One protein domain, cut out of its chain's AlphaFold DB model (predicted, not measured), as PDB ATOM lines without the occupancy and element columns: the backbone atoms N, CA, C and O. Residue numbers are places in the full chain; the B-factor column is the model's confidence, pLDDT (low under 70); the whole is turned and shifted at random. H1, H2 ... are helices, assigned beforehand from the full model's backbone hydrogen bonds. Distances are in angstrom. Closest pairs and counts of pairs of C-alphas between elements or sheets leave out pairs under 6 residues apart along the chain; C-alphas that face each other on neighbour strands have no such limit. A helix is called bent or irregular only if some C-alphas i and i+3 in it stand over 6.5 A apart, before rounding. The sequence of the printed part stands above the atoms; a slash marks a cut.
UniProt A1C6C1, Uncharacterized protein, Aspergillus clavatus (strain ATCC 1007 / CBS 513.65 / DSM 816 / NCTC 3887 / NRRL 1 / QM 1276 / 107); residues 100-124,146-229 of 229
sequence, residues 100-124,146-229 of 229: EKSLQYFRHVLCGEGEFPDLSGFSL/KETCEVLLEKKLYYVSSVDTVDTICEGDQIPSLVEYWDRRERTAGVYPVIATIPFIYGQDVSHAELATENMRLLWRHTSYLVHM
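What this domain is: This is residues 100 to 124 and 146 to 229 of the 229 residues of an uncharacterized protein of Aspergillus clavatus (strain ATCC 1007 / CBS 513.65 / DSM 816 / NCTC 3887 / NRRL 1 / QM 1276 / 107) (UniProt A1C6C1). A flat, open-ended arrangement of helices built round H2: the chain runs out along H2 and H3, turns, and comes back along H4, H5 and H6 beside it. H1 packs along one side of H2, H8 packs on H5 on the other side of this fold, and residues 170 to 176 stick out at the turn. The printed part has 109 residues with eight named helices, H1 to H8 in order along the chain, and no named strand; its class is all helix. It is only just loose, close to compact, with a radius of gyration of the C-alphas of 16.1 A and spans of 43 by 43 by 20 A.

How they stand to each other: H1, residues 103 to 111, touches the hub H2, residues 146 to 162, at a shallow tilt of 14 degrees, opposite ways; their closest C-alphas, of Leu 110 and Cys 149, are 6.1 A apart. H3, residues 166 to 173, meets H2 only through their link. H4, residues 178 to 188, touches H2 with residues 158 to 162 of H2 alone, at a steep tilt of 50 degrees, opposite ways; the closest C-alphas, of Tyr 159 and Arg 187, are 5.6 A apart. H5, residues 191 to 195, touches residues 152 to 159 of H2 alone, with C-alphas 155 and 193 closest at 4.9 A. H6, residues 198 to 202, is close to H2 but not clearly touching, with C-alphas 148 and 199 closest at 7.5 A. H7, residues 208 to 211, is also close to H2 but not clearly touching, with C-alphas 151 and 208 closest at 7.0 A. H8, residues 214 to 228, touches H5, with C-alphas 191 and 224 closest at 5.8 A, and is apart from H2. In H1, H5, H6 and H8 every O i to N i+4 pair is within hydrogen-bond range; in H2 12 of 13 are, in H4 6 of 7, and in H3 1 of 4, with 1 of 5 O i to N i+3 pairs; H7 is too short for an i+4 pair.

Where its parts are: H1 begins at C-alpha 103, (252.932, 276.273, 251.339), and is 12.0 A long. H2 is 24.6 A long and begins at C-alpha 146, (260.033, 282.498, 266.691). H3 is irregular: C-alphas 169 and 172 are 8.9 A apart. H4 is 15.0 A long; H5, H6 and H7 are short. H8, 21.4 A long, ends at C-alpha 228, (233.945, 266.522, 265.008).

The domain as a whole: The C-alphas farthest apart, of Gly 172 and Gly 203, are 46.8 A apart. Residues 125 to 145 are not printed; C-alphas 124 and 146 are 30.8 A apart across this cut. The links printed whole are tight. Mean pLDDT of the printed part is 83.3; it is under 70 at residues 100 to 104, 121, 164, 167, 170 and 229.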
ATOM      1  N   GLU A 100     244.619 276.887 247.862       46.69
ATOM      2  CA  GLU A 100     245.053 275.727 247.018       46.69
ATOM      3  C   GLU A 100     246.607 275.665 246.877       46.69
ATOM      4  O   GLU A 100     247.183 274.588 246.818       46.69
ATOM      5  N   LYS A 101     247.356 276.791 246.867       53.75
ATOM      6  CA  LYS A 101     248.834 276.776 246.635       53.75
ATOM      7  C   LYS A 101     249.669 277.638 247.605       53.75
ATOM      8  O   LYS A 101     250.445 278.497 247.199       53.75
ATOM      9  N   SER A 102     249.536 277.395 248.907       63.84
ATOM     10  CA  SER A 102     249.968 278.330 249.967       63.84
ATOM     11  C   SER A 102     251.244 277.961 250.739       63.84
ATOM     12  O   SER A 102     251.664 278.713 251.616       63.84
ATOM     13  N   LEU A 103     251.865 276.808 250.473       66.00
ATOM     14  CA  LEU A 103     252.932 276.273 251.339       66.00
ATOM     15  C   LEU A 103     254.186 277.162 251.375       66.00
ATOM     16  O   LEU A 103     254.697 277.465 252.450       66.00
ATOM     17  N   GLN A 104     254.676 277.588 250.205       63.25
ATOM     18  CA  GLN A 104     255.863 278.450 250.106       63.25
ATOM     19  C   GLN A 104     255.593 279.841 250.683       63.25
ATOM     20  O   GLN A 104     256.423 280.385 251.402       63.25
ATOM     21  N   TYR A 105     254.390 280.361 250.443       74.94
ATOM     22  CA  TYR A 105     253.955 281.641 250.976       74.94
ATOM     23  C   TYR A 105     253.951 281.643 252.509       74.94
ATOM     24  O   TYR A 105     254.539 282.536 253.109       74.94
ATOM     25  N   PHE A 106     253.403 280.611 253.161       75.19
ATOM     26  CA  PHE A 106     253.391 280.553 254.627       75.19
ATOM     27  C   PHE A 106     254.768 280.445 255.266       75.19
ATOM     28  O   PHE A 106     254.985 281.070 256.300       75.19
ATOM     29  N   ARG A 107     255.694 279.696 254.657       75.88
ATOM     30  CA  ARG A 107     257.084 279.636 255.133       75.88
ATOM     31  C   ARG A 107     257.725 281.022 255.134       75.88
ATOM     32  O   ARG A 107     258.313 281.430 256.137       75.88
ATOM     33  N   HIS A 108     257.520 281.768 254.051       80.50
ATOM     34  CA  HIS A 108     258.021 283.127 253.936       80.50
ATOM     35  C   HIS A 108     257.347 284.068 254.939       80.50
ATOM     36  O   HIS A 108     258.028 284.701 255.741       80.50
ATOM     37  N   VAL A 109     256.013 284.141 254.962       81.12
ATOM     38  CA  VAL A 109     255.343 285.147 255.792       81.12
ATOM     39  C   VAL A 109     255.359 284.810 257.278       81.12
ATOM     40  O   VAL A 109     255.435 285.725 258.074       81.12
ATOM     41  N   LEU A 110     255.325 283.556 257.728       79.94
ATOM     42  CA  LEU A 110     255.334 283.279 259.177       79.94
ATOM     43  C   LEU A 110     256.744 283.238 259.766       79.94
ATOM     44  O   LEU A 110     256.938 283.691 260.891       79.94
ATOM     45  N   CYS A 111     257.724 282.743 259.008       82.56
ATOM     46  CA  CYS A 111     259.063 282.457 259.531       82.56
ATOM     47  C   CYS A 111     260.200 283.181 258.790       82.56
ATOM     48  O   CYS A 111     261.350 283.076 259.210       82.56
ATOM     49  N   GLY A 112     259.910 283.938 257.725       78.06
ATOM     50  CA  GLY A 112     260.927 284.633 256.926       78.06
ATOM     51  C   GLY A 112     261.790 283.693 256.079       78.06
ATOM     52  O   GLY A 112     262.904 284.051 255.709       78.06
ATOM     53  N   GLU A 113     261.317 282.475 255.810       79.81
ATOM     54  CA  GLU A 113     262.082 281.465 255.078       79.81
ATOM     55  C   GLU A 113     261.931 281.622 253.558       79.81
ATOM     56  O   GLU A 113     260.818 281.647 253.033       79.81
ATOM     57  N   GLY A 114     263.057 281.635 252.838       76.19
ATOM     58  CA  GLY A 114     263.086 281.689 251.373       76.19
ATOM     59  C   GLY A 114     262.726 283.057 250.780       76.19
ATOM     60  O   GLY A 114     262.462 284.023 251.496       76.19
ATOM     61  N   GLU A 115     262.736 283.147 249.449       77.69
ATOM     62  CA  GLU A 115     262.272 284.337 248.724       77.69
ATOM     63  C   GLU A 115     260.740 284.432 248.739       77.69
ATOM     64  O   GLU A 115     260.045 283.421 248.877       77.69
ATOM     65  N   PHE A 116     260.210 285.649 248.585       77.06
ATOM     66  CA  PHE A 116     258.770 285.846 248.434       77.06
ATOM     67  C   PHE A 116     258.301 285.101 247.172       77.06
ATOM     68  O   PHE A 116     258.869 285.328 246.100       77.06
ATOM     69  N   PRO A 117     257.312 284.195 247.264       74.25
ATOM     70  CA  PRO A 117     256.934 283.369 246.126       74.25
ATOM     71  C   PRO A 117     256.335 284.221 245.006       74.25
ATOM     72  O   PRO A 117     255.512 285.102 245.256       74.25
ATOM     73  N   ASP A 118     256.701 283.918 243.760       78.50
ATOM     74  CA  ASP A 118     256.032 284.506 242.601       78.50
ATOM     75  C   ASP A 118     254.587 283.997 242.529       78.50
ATOM     76  O   ASP A 118     254.322 282.817 242.286       78.50
ATOM     77  N   LEU A 119     253.645 284.909 242.763       79.50
ATOM     78  CA  LEU A 119     252.220 284.608 242.758       79.50
ATOM     79  C   LEU A 119     251.589 284.752 241.364       79.50
ATOM     80  O   LEU A 119     250.422 284.400 241.197       79.50
ATOM     81  N   SER A 120     252.328 285.235 240.356       79.25
ATOM     82  CA  SER A 120     251.790 285.548 239.022       79.25
ATOM     83  C   SER A 120     251.174 284.340 238.306       79.25
ATOM     84  O   SER A 120     250.255 284.497 237.502       79.25
ATOM     85  N   GLY A 121     251.623 283.124 238.642       69.56
ATOM     86  CA  GLY A 121     251.082 281.858 238.138       69.56
ATOM     87  C   GLY A 121     249.769 281.400 238.790       69.56
ATOM     88  O   GLY A 121     249.260 280.330 238.444       69.56
ATOM     89  N   PHE A 122     249.225 282.155 239.747       71.62
ATOM     90  CA  PHE A 122     247.943 281.873 240.394       71.62
ATOM     91  C   PHE A 122     246.805 282.704 239.807       71.62
ATOM     92  O   PHE A 122     247.018 283.804 239.297       71.62
ATOM     93  N   SER A 123     245.572 282.196 239.928       75.69
ATOM     94  CA  SER A 123     244.384 283.011 239.670       75.69
ATOM     95  C   SER A 123     244.395 284.237 240.582       75.69
ATOM     96  O   SER A 123     244.900 284.175 241.701       75.69
ATOM     97  N   LEU A 124     243.819 285.350 240.126       77.31
ATOM     98  CA  LEU A 124     243.771 286.586 240.914       77.31
ATOM     99  C   LEU A 124     243.124 286.368 242.295       77.31
ATOM    100  O   LEU A 124     243.603 286.888 243.294       77.31
ATOM    101  N   LYS A 146     259.698 283.262 267.893       92.81
ATOM    102  CA  LYS A 146     260.033 282.498 266.691       92.81
ATOM    103  C   LYS A 146     259.555 281.044 266.782       92.81
ATOM    104  O   LYS A 146     259.013 280.535 265.808       92.81
ATOM    105  N   GLU A 147     259.720 280.402 267.936       93.44
ATOM    106  CA  GLU A 147     259.333 278.999 268.114       93.44
ATOM    107  C   GLU A 147     257.809 278.814 268.038       93.44
ATOM    108  O   GLU A 147     257.329 277.913 267.350       93.44
ATOM    109  N   THR A 148     257.026 279.727 268.623       93.06
ATOM    110  CA  THR A 148     255.561 279.736 268.468       93.06
ATOM    111  C   THR A 148     255.147 279.906 267.000       93.06
ATOM    112  O   THR A 148     254.221 279.240 266.526       93.06
ATOM    113  N   CYS A 149     255.838 280.770 266.247       92.50
ATOM    114  CA  CYS A 149     255.609 280.933 264.809       92.50
ATOM    115  C   CYS A 149     255.929 279.651 264.022       92.50
ATOM    116  O   CYS A 149     255.168 279.294 263.122       92.50
ATOM    117  N   GLU A 150     257.000 278.935 264.378       92.56
ATOM    118  CA  GLU A 150     257.372 277.643 263.779       92.56
ATOM    119  C   GLU A 150     256.302 276.572 264.045       92.56
ATOM    120  O   GLU A 150     255.875 275.893 263.109       92.56
ATOM    121  N   VAL A 151     255.784 276.483 265.275       92.88
ATOM    122  CA  VAL A 151     254.663 275.589 265.619       92.88
ATOM    123  C   VAL A 151     253.435 275.908 264.765       92.88
ATOM    124  O   VAL A 151     252.835 275.010 264.163       92.88
ATOM    125  N   LEU A 152     253.043 277.183 264.685       91.38
ATOM    126  CA  LEU A 152     251.887 277.596 263.890       91.38
ATOM    127  C   LEU A 152     252.084 277.276 262.404       91.38
ATOM    128  O   LEU A 152     251.156 276.783 261.754       91.38
ATOM    129  N   LEU A 153     253.281 277.529 261.872       89.19
ATOM    130  CA  LEU A 153     253.647 277.189 260.504       89.19
ATOM    131  C   LEU A 153     253.527 275.681 260.274       89.19
ATOM    132  O   LEU A 153     252.856 275.278 259.327       89.19
ATOM    133  N   GLU A 154     254.099 274.845 261.140       90.62
ATOM    134  CA  GLU A 154     254.045 273.385 261.023       90.62
ATOM    135  C   GLU A 154     252.594 272.892 260.924       90.62
ATOM    136  O   GLU A 154     252.244 272.150 260.002       90.62
ATOM    137  N   LYS A 155     251.708 273.360 261.816       90.69
ATOM    138  CA  LYS A 155     250.295 272.940 261.812       90.69
ATOM    139  C   LYS A 155     249.524 273.498 260.623       90.69
ATOM    140  O   LYS A 155     248.641 272.819 260.095       90.69
ATOM    141  N   LYS A 156     249.875 274.696 260.151       87.44
ATOM    142  CA  LYS A 156     249.334 275.236 258.903       87.44
ATOM    143  C   LYS A 156     249.775 274.426 257.703       87.44
ATOM    144  O   LYS A 156     248.918 274.109 256.898       87.44
ATOM    145  N   LEU A 157     251.045 274.054 257.575       84.50
ATOM    146  CA  LEU A 157     251.525 273.221 256.468       84.50
ATOM    147  C   LEU A 157     250.912 271.816 256.522       84.50
ATOM    148  O   LEU A 157     250.543 271.265 255.486       84.50
ATOM    149  N   TYR A 158     250.745 271.258 257.722       84.94
ATOM    150  CA  TYR A 158     250.060 269.983 257.926       84.94
ATOM    151  C   TYR A 158     248.622 270.026 257.410       84.94
ATOM    152  O   TYR A 158     248.232 269.172 256.618       84.94
ATOM    153  N   TYR A 159     247.869 271.068 257.775       85.81
ATOM    154  CA  TYR A 159     246.552 271.305 257.200       85.81
ATOM    155  C   TYR A 159     246.672 271.533 255.701       85.81
ATOM    156  O   TYR A 159     246.128 270.724 254.973       85.81
ATOM    157  N   VAL A 160     247.423 272.553 255.249       81.56
ATOM    158  CA  VAL A 160     247.601 273.063 253.866       81.56
ATOM    159  C   VAL A 160     248.190 272.034 252.883       81.56
ATOM    160  O   VAL A 160     248.077 272.194 251.679       81.56
ATOM    161  N   SER A 161     248.728 270.910 253.332       79.50
ATOM    162  CA  SER A 161     249.110 269.808 252.434       79.50
ATOM    163  C   SER A 161     247.985 268.792 252.207       79.50
ATOM    164  O   SER A 161     248.025 268.042 251.239       79.50
ATOM    165  N   SER A 162     246.949 268.767 253.055       79.75
ATOM    166  CA  SER A 162     245.964 267.676 253.059       79.75
ATOM    167  C   SER A 162     244.644 267.934 252.319       79.75
ATOM    168  O   SER A 162     243.869 266.992 252.151       79.75
ATOM    169  N   VAL A 163     244.318 269.175 251.947       74.75
ATOM    170  CA  VAL A 163     242.998 269.543 251.408       74.75
ATOM    171  C   VAL A 163     242.936 269.445 249.888       74.75
ATOM    172  O   VAL A 163     241.871 269.135 249.378       74.75
ATOM    173  N   ASP A 164     244.075 269.546 249.195       68.75
ATOM    174  CA  ASP A 164     244.170 269.374 247.729       68.75
ATOM    175  C   ASP A 164     243.837 267.933 247.306       68.75
ATOM    176  O   ASP A 164     243.714 267.611 246.133       68.75
ATOM    177  N   THR A 165     243.717 267.029 248.281       70.88
ATOM    178  CA  THR A 165     243.348 265.637 248.052       70.88
ATOM    179  C   THR A 165     241.991 265.290 248.659       70.88
ATOM    180  O   THR A 165     241.680 264.106 248.717       70.88
ATOM    181  N   VAL A 166     241.193 266.246 249.174       70.00
ATOM    182  CA  VAL A 166     239.941 265.953 249.919       70.00
ATOM    183  C   VAL A 166     239.037 264.987 249.171       70.00
ATOM    184  O   VAL A 166     238.550 264.043 249.790       70.00
ATOM    185  N   ASP A 167     238.909 265.162 247.863       69.62
ATOM    186  CA  ASP A 167     238.040 264.337 247.030       69.62
ATOM    187  C   ASP A 167     238.582 262.916 246.808       69.62
ATOM    188  O   ASP A 167     237.807 262.007 246.515       69.62
ATOM    189  N   THR A 168     239.877 262.672 247.050       76.94
ATOM    190  CA  THR A 168     240.511 261.370 246.785       76.94
ATOM    191  C   THR A 168     240.016 260.252 247.702       76.94
ATOM    192  O   THR A 168     240.168 259.080 247.383       76.94
ATOM    193  N   ILE A 169     239.395 260.581 248.846       74.50
ATOM    194  CA  ILE A 169     238.789 259.574 249.738       74.50
ATOM    195  C   ILE A 169     237.435 259.057 249.228       74.50
ATOM    196  O   ILE A 169     236.963 258.021 249.683       74.50
ATOM    197  N   CYS A 170     236.812 259.784 248.301       68.19
ATOM    198  CA  CYS A 170     235.538 259.425 247.680       68.19
ATOM    199  C   CYS A 170     235.726 258.937 246.234       68.19
ATOM    200  O   CYS A 170     234.748 258.800 245.496       68.19
ATOM    201  N   GLU A 171     236.971 258.702 245.806       72.62
ATOM    202  CA  GLU A 171     237.261 258.182 244.474       72.62
ATOM    203  C   GLU A 171     236.627 256.798 244.278       72.62
ATOM    204  O   GLU A 171     236.706 255.917 245.130       72.62
ATOM    205  N   GLY A 172     235.982 256.606 243.124       74.44
ATOM    206  CA  GLY A 172     235.443 255.303 242.728       74.44
ATOM    207  C   GLY A 172     234.108 254.898 243.365       74.44
ATOM    208  O   GLY A 172     233.805 253.710 243.358       74.44
ATOM    209  N   ASP A 173     233.310 255.845 243.881       77.56
ATOM    210  CA  ASP A 173     231.984 255.595 244.496       77.56
ATOM    211  C   ASP A 173     232.032 254.668 245.731       77.56
ATOM    212  O   ASP A 173     231.041 254.052 246.121       77.56
ATOM    213  N   GLN A 174     233.198 254.569 246.376       80.31
ATOM    214  CA  GLN A 174     233.397 253.751 247.571       80.31
ATOM    215  C   GLN A 174     233.328 254.598 248.842       80.31
ATOM    216  O   GLN A 174     233.856 255.710 248.907       80.31
ATOM    217  N   ILE A 175     232.658 254.069 249.867       82.25
ATOM    218  CA  ILE A 175     232.670 254.658 251.207       82.25
ATOM    219  C   ILE A 175     233.982 254.267 251.904       82.25
ATOM    220  O   ILE A 175     234.271 253.069 251.993       82.25
ATOM    221  N   PRO A 176     234.766 255.229 252.431       84.38
ATOM    222  CA  PRO A 176     235.981 254.911 253.173       84.38
ATOM    223  C   PRO A 176     235.666 254.156 254.462       84.38
ATOM    224  O   PRO A 176     234.610 254.334 255.078       84.38
ATOM    225  N   SER A 177     236.620 253.357 254.932       85.12
ATOM    226  CA  SER A 177     236.537 252.798 256.277       85.12
ATOM    227  C   SER A 177     236.555 253.906 257.335       85.12
ATOM    228  O   SER A 177     237.050 255.014 257.119       85.12
ATOM    229  N   LEU A 178     236.056 253.589 258.531       84.88
ATOM    230  CA  LEU A 178     236.058 254.527 259.655       84.88
ATOM    231  C   LEU A 178     237.478 255.015 260.003       84.88
ATOM    232  O   LEU A 178     237.652 256.175 260.361       84.88
ATOM    233  N   VAL A 179     238.484 254.144 259.876       86.88
ATOM    234  CA  VAL A 179     239.894 254.483 260.135       86.88
ATOM    235  C   VAL A 179     240.415 255.459 259.082       86.88
ATOM    236  O   VAL A 179     240.942 256.507 259.440       86.88
ATOM    237  N   GLU A 180     240.195 255.172 257.795       86.19
ATOM    238  CA  GLU A 180     240.599 256.064 256.698       86.19
ATOM    239  C   GLU A 180     239.920 257.432 256.800       86.19
ATOM    240  O   GLU A 180     240.564 258.466 256.600       86.19
ATOM    241  N   TYR A 181     238.631 257.449 257.159       86.56
ATOM    242  CA  TYR A 181     237.899 258.683 257.408       86.56
ATOM    243  C   TYR A 181     238.526 259.484 258.550       86.56
ATOM    244  O   TYR A 181     238.808 260.665 258.358       86.56
ATOM    245  N   TRP A 182     238.773 258.874 259.714       85.38
ATOM    246  CA  TRP A 182     239.329 259.586 260.871       85.38
ATOM    247  C   TRP A 182     240.747 260.098 260.629       85.38
ATOM    248  O   TRP A 182     240.999 261.279 260.877       85.38
ATOM    249  N   ASP A 183     241.636 259.265 260.084       84.06
ATOM    250  CA  ASP A 183     243.022 259.646 259.775       84.06
ATOM    251  C   ASP A 183     243.074 260.822 258.798       84.06
ATOM    252  O   ASP A 183     243.959 261.680 258.858       84.06
ATOM    253  N   ARG A 184     242.120 260.879 257.866       84.06
ATOM    254  CA  ARG A 184     242.002 261.992 256.932       84.06
ATOM    255  C   ARG A 184     241.351 263.211 257.569       84.06
ATOM    256  O   ARG A 184     241.847 264.321 257.373       84.06
ATOM    257  N   ARG A 185     240.247 263.026 258.293       85.31
ATOM    258  CA  ARG A 185     239.462 264.107 258.895       85.31
ATOM    259  C   ARG A 185     240.301 264.901 259.880       85.31
ATOM    260  O   ARG A 185     240.259 266.125 259.841       85.31
ATOM    261  N   GLU A 186     241.141 264.219 260.653       85.38
ATOM    262  CA  GLU A 186     242.110 264.834 261.558       85.38
ATOM    263  C   GLU A 186     243.015 265.869 260.853       85.38
ATOM    264  O   GLU A 186     243.368 266.897 261.433       85.38
ATOM    265  N   ARG A 187     243.339 265.640 259.573       82.62
ATOM    266  CA  ARG A 187     244.162 266.537 258.750       82.62
ATOM    267  C   ARG A 187     243.359 267.651 258.099       82.62
ATOM    268  O   ARG A 187     243.791 268.796 258.106       82.62
ATOM    269  N   THR A 188     242.196 267.330 257.539       84.25
ATOM    270  CA  THR A 188     241.400 268.248 256.702       84.25
ATOM    271  C   THR A 188     240.448 269.142 257.488       84.25
ATOM    272  O   THR A 188     239.826 270.035 256.920       84.25
ATOM    273  N   ALA A 189     240.329 268.927 258.793       83.31
ATOM    274  CA  ALA A 189     239.470 269.694 259.678       83.31
ATOM    275  C   ALA A 189     239.980 271.088 260.046       83.31
ATOM    276  O   ALA A 189     239.205 271.919 260.508       83.31
ATOM    277  N   GLY A 190     241.289 271.324 259.931       86.25
ATOM    278  CA  GLY A 190     241.895 272.585 260.360       86.25
ATOM    279  C   GLY A 190     241.890 272.813 261.879       86.25
ATOM    280  O   GLY A 190     242.191 273.918 262.313       86.25
ATOM    281  N   VAL A 191     241.613 271.800 262.712       89.44
ATOM    282  CA  VAL A 191     241.599 271.979 264.179       89.44
ATOM    283  C   VAL A 191     242.987 272.324 264.718       89.44
ATOM    284  O   VAL A 191     243.142 273.271 265.480       89.44
ATOM    285  N   TYR A 192     244.026 271.605 264.295       90.38
ATOM    286  CA  TYR A 192     245.394 271.854 264.756       90.38
ATOM    287  C   TYR A 192     245.922 273.268 264.472       90.38
ATOM    288  O   TYR A 192     246.446 273.881 265.402       90.38
ATOM    289  N   PRO A 193     245.790 273.835 263.254       88.88
ATOM    290  CA  PRO A 193     246.191 275.221 263.032       88.88
ATOM    291  C   PRO A 193     245.329 276.225 263.808       88.88
ATOM    292  O   PRO A 193     245.833 277.295 264.125       88.88
ATOM    293  N   VAL A 194     244.075 275.903 264.155       89.56
ATOM    294  CA  VAL A 194     243.257 276.732 265.060       89.56
ATOM    295  C   VAL A 194     243.811 276.679 266.485       89.56
ATOM    296  O   VAL A 194     244.069 277.727 267.069       89.56
ATOM    297  N   ILE A 195     244.060 275.491 267.044       91.25
ATOM    298  CA  ILE A 195     244.622 275.345 268.400       91.25
ATOM    299  C   ILE A 195     245.979 276.056 268.504       91.25
ATOM    300  O   ILE A 195     246.241 276.744 269.487       91.25
ATOM    301  N   ALA A 196     246.811 275.976 267.463       91.62
ATOM    302  CA  ALA A 196     248.110 276.645 267.414       91.62
ATOM    303  C   ALA A 196     248.033 278.188 267.454       91.62
ATOM    304  O   ALA A 196     249.058 278.838 267.634       91.62
ATOM    305  N   THR A 197     246.845 278.791 267.318       91.06
ATOM    306  CA  THR A 197     246.650 280.247 267.464       91.06
ATOM    307  C   THR A 197     246.345 280.677 268.901       91.06
ATOM    308  O   THR A 197     246.429 281.863 269.208       91.06
ATOM    309  N   ILE A 198     246.040 279.741 269.807       92.06
ATOM    310  CA  ILE A 198     245.752 280.036 271.222       92.06
ATOM    311  C   ILE A 198     246.900 280.800 271.908       92.06
ATOM    312  O   ILE A 198     246.600 281.797 272.569       92.06
ATOM    313  N   PRO A 199     248.189 280.431 271.734       91.44
ATOM    314  CA  PRO A 199     249.298 281.199 272.301       91.44
ATOM    315  C   PRO A 199     249.262 282.672 271.861       91.44
ATOM    316  O   PRO A 199     249.261 283.570 272.702       91.44
ATOM    317  N   PHE A 200     249.059 282.935 270.565       91.50
ATOM    318  CA  PHE A 200     248.876 284.294 270.042       91.50
ATOM    319  C   PHE A 200     247.699 285.024 270.714       91.50
ATOM    320  O   PHE A 200     247.872 286.137 271.224       91.50
ATOM    321  N   ILE A 201     246.518 284.391 270.779       91.06
ATOM    322  CA  ILE A 201     245.296 284.974 271.369       91.06
ATOM    323  C   ILE A 201     245.558 285.438 272.806       91.06
ATOM    324  O   ILE A 201     245.257 286.581 273.161       91.06
ATOM    325  N   TYR A 202     246.194 284.599 273.619       92.06
ATOM    326  CA  TYR A 202     246.403 284.881 275.040       92.06
ATOM    327  C   TYR A 202     247.759 285.519 275.360       92.06
ATOM    328  O   TYR A 202     248.024 285.828 276.516       92.06
ATOM    329  N   GLY A 203     248.585 285.803 274.344       89.81
ATOM    330  CA  GLY A 203     249.892 286.445 274.528       89.81
ATOM    331  C   GLY A 203     250.865 285.549 275.287       89.81
ATOM    332  O   GLY A 203     251.609 286.027 276.136       89.81
ATOM    333  N   GLN A 204     250.786 284.249 275.022       91.31
ATOM    334  CA  GLN A 204     251.676 283.234 275.558       91.31
ATOM    335  C   GLN A 204     252.533 282.677 274.429       91.31
ATOM    336  O   GLN A 204     252.135 282.699 273.264       91.31
ATOM    337  N   ASP A 205     253.689 282.143 274.794       92.31
ATOM    338  CA  ASP A 205     254.536 281.381 273.891       92.31
ATOM    339  C   ASP A 205     254.443 279.892 274.194       92.31
ATOM    340  O   ASP A 205     254.085 279.493 275.304       92.31
ATOM    341  N   VAL A 206     254.749 279.078 273.188       92.88
ATOM    342  CA  VAL A 206     254.797 277.627 273.321       92.88
ATOM    343  C   VAL A 206     255.987 277.058 272.561       92.88
ATOM    344  O   VAL A 206     256.293 277.478 271.446       92.88
ATOM    345  N   SER A 207     256.627 276.063 273.162       92.50
ATOM    346  CA  SER A 207     257.732 275.313 272.573       92.50
ATOM    347  C   SER A 207     257.299 273.949 272.038       92.50
ATOM    348  O   SER A 207     256.305 273.351 272.473       92.50
ATOM    349  N   HIS A 208     258.102 273.382 271.140       92.06
ATOM    350  CA  HIS A 208     257.903 272.006 270.675       92.06
ATOM    351  C   HIS A 208     258.013 270.999 271.826       92.06
ATOM    352  O   HIS A 208     257.307 269.991 271.836       92.06
ATOM    353  N   ALA A 209     258.877 271.273 272.808       92.56
ATOM    354  CA  ALA A 209     259.073 270.410 273.968       92.56
ATOM    355  C   ALA A 209     257.810 270.324 274.839       92.56
ATOM    356  O   ALA A 209     257.417 269.230 275.246       92.56
ATOM    357  N   GLU A 210     257.137 271.451 275.079       91.31
ATOM    358  CA  GLU A 210     255.877 271.490 275.832       91.31
ATOM    359  C   GLU A 210     254.764 270.730 275.101       91.31
ATOM    360  O   GLU A 210     254.031 269.940 275.711       91.31
ATOM    361  N   LEU A 211     254.685 270.887 273.777       91.19
ATOM    362  CA  LEU A 211     253.703 270.193 272.939       91.19
ATOM    363  C   LEU A 211     253.992 268.698 272.760       91.19
ATOM    364  O   LEU A 211     253.071 267.930 272.480       91.19
ATOM    365  N   ALA A 212     255.243 268.266 272.933       91.06
ATOM    366  CA  ALA A 212     255.635 266.864 272.819       91.06
ATOM    367  C   ALA A 212     255.199 266.011 274.021       91.06
ATOM    368  O   ALA A 212     255.232 264.778 273.935       91.06
ATOM    369  N   THR A 213     254.778 266.634 275.127       94.19
ATOM    370  CA  THR A 213     254.285 265.915 276.307       94.19
ATOM    371  C   THR A 213     253.030 265.101 275.984       94.19
ATOM    372  O   THR A 213     252.180 265.508 275.188       94.19
ATOM    373  N   GLU A 214     252.884 263.939 276.624       95.25
ATOM    374  CA  GLU A 214     251.736 263.052 276.402       95.25
ATOM    375  C   GLU A 214     250.402 263.765 276.663       95.25
ATOM    376  O   GLU A 214     249.487 263.687 275.844       95.25
ATOM    377  N   ASN A 215     250.324 264.545 277.743       95.56
ATOM    378  CA  ASN A 215     249.123 265.295 278.101       95.56
ATOM    379  C   ASN A 215     248.737 266.329 277.036       95.56
ATOM    380  O   ASN A 215     247.563 266.413 276.678       95.56
ATOM    381  N   MET A 216     249.699 267.084 276.491       93.50
ATOM    382  CA  MET A 216     249.409 268.061 275.436       93.50
ATOM    383  C   MET A 216     248.974 267.384 274.138       93.50
ATOM    384  O   MET A 216     248.008 267.820 273.508       93.50
ATOM    385  N   ARG A 217     249.612 266.266 273.774       91.00
ATOM    386  CA  ARG A 217     249.206 265.464 272.611       91.00
ATOM    387  C   ARG A 217     247.784 264.925 272.757       91.00
ATOM    388  O   ARG A 217     247.004 265.007 271.808       91.00
ATOM    389  N   LEU A 218     247.436 264.397 273.931       92.56
ATOM    390  CA  LEU A 218     246.086 263.913 274.224       92.56
ATOM    391  C   LEU A 218     245.068 265.053 274.207       92.56
ATOM    392  O   LEU A 218     244.009 264.903 273.603       92.56
ATOM    393  N   LEU A 219     245.396 266.203 274.799       92.50
ATOM    394  CA  LEU A 219     244.522 267.376 274.815       92.50
ATOM    395  C   LEU A 219     244.172 267.834 273.395       92.50
ATOM    396  O   LEU A 219     242.996 268.020 273.077       92.50
ATOM    397  N   TRP A 220     245.171 267.983 272.525       91.00
ATOM    398  CA  TRP A 220     244.950 268.428 271.148       91.00
ATOM    399  C   TRP A 220     244.135 267.405 270.347       91.00
ATOM    400  O   TRP A 220     243.180 267.773 269.662       91.00
ATOM    401  N   ARG A 221     244.447 266.112 270.498       88.94
ATOM    402  CA  ARG A 221     243.715 265.024 269.838       88.94
ATOM    403  C   ARG A 221     242.256 264.944 270.294       88.94
ATOM    404  O   ARG A 221     241.357 264.839 269.466       88.94
ATOM    405  N   HIS A 222     241.997 265.017 271.598       90.19
ATOM    406  CA  HIS A 222     240.633 264.980 272.131       90.19
ATOM    407  C   HIS A 222     239.835 266.234 271.769       90.19
ATOM    408  O   HIS A 222     238.650 266.122 271.465       90.19
ATOM    409  N   THR A 223     240.484 267.400 271.712       89.38
ATOM    410  CA  THR A 223     239.865 268.632 271.198       89.38
ATOM    411  C   THR A 223     239.452 268.459 269.734       89.38
ATOM    412  O   THR A 223     238.330 268.805 269.374       89.38
ATOM    413  N   SER A 224     240.305 267.849 268.904       87.94
ATOM    414  CA  SER A 224     239.973 267.505 267.513       87.94
ATOM    415  C   SER A 224     238.738 266.608 267.412       87.94
ATOM    416  O   SER A 224     237.814 266.915 266.664       87.94
ATOM    417  N   TYR A 225     238.645 265.559 268.235       85.62
ATOM    418  CA  TYR A 225     237.454 264.701 268.263       85.62
ATOM    419  C   TYR A 225     236.192 265.436 268.712       85.62
ATOM    420  O   TYR A 225     235.135 265.216 268.128       85.62
ATOM    421  N   LEU A 226     236.295 266.330 269.695       84.06
ATOM    422  CA  LEU A 226     235.161 267.127 270.164       84.06
ATOM    423  C   LEU A 226     234.603 268.055 269.086       84.06
ATOM    424  O   LEU A 226     233.391 268.159 268.962       84.06
ATOM    425  N   VAL A 227     235.464 268.676 268.280       81.44
ATOM    426  CA  VAL A 227     235.045 269.543 267.162       81.44
ATOM    427  C   VAL A 227     234.391 268.741 266.019       81.44
ATOM    428  O   VAL A 227     233.769 269.315 265.125       81.44
ATOM    429  N   HIS A 228     234.521 267.413 266.020       77.94
ATOM    430  CA  HIS A 228     233.945 266.522 265.008       77.94
ATOM    431  C   HIS A 228     232.628 265.858 265.391       77.94
ATOM    432  O   HIS A 228     232.015 265.243 264.516       77.94
ATOM    433  N   MET A 229     232.210 265.969 266.650       69.25
ATOM    434  CA  MET A 229     230.916 265.476 267.130       69.25
ATOM    435  C   MET A 229     229.833 266.539 266.983       69.25
ATOM    436  O   MET A 229     228.698 266.139 266.646       69.25
TER     437      MET A 229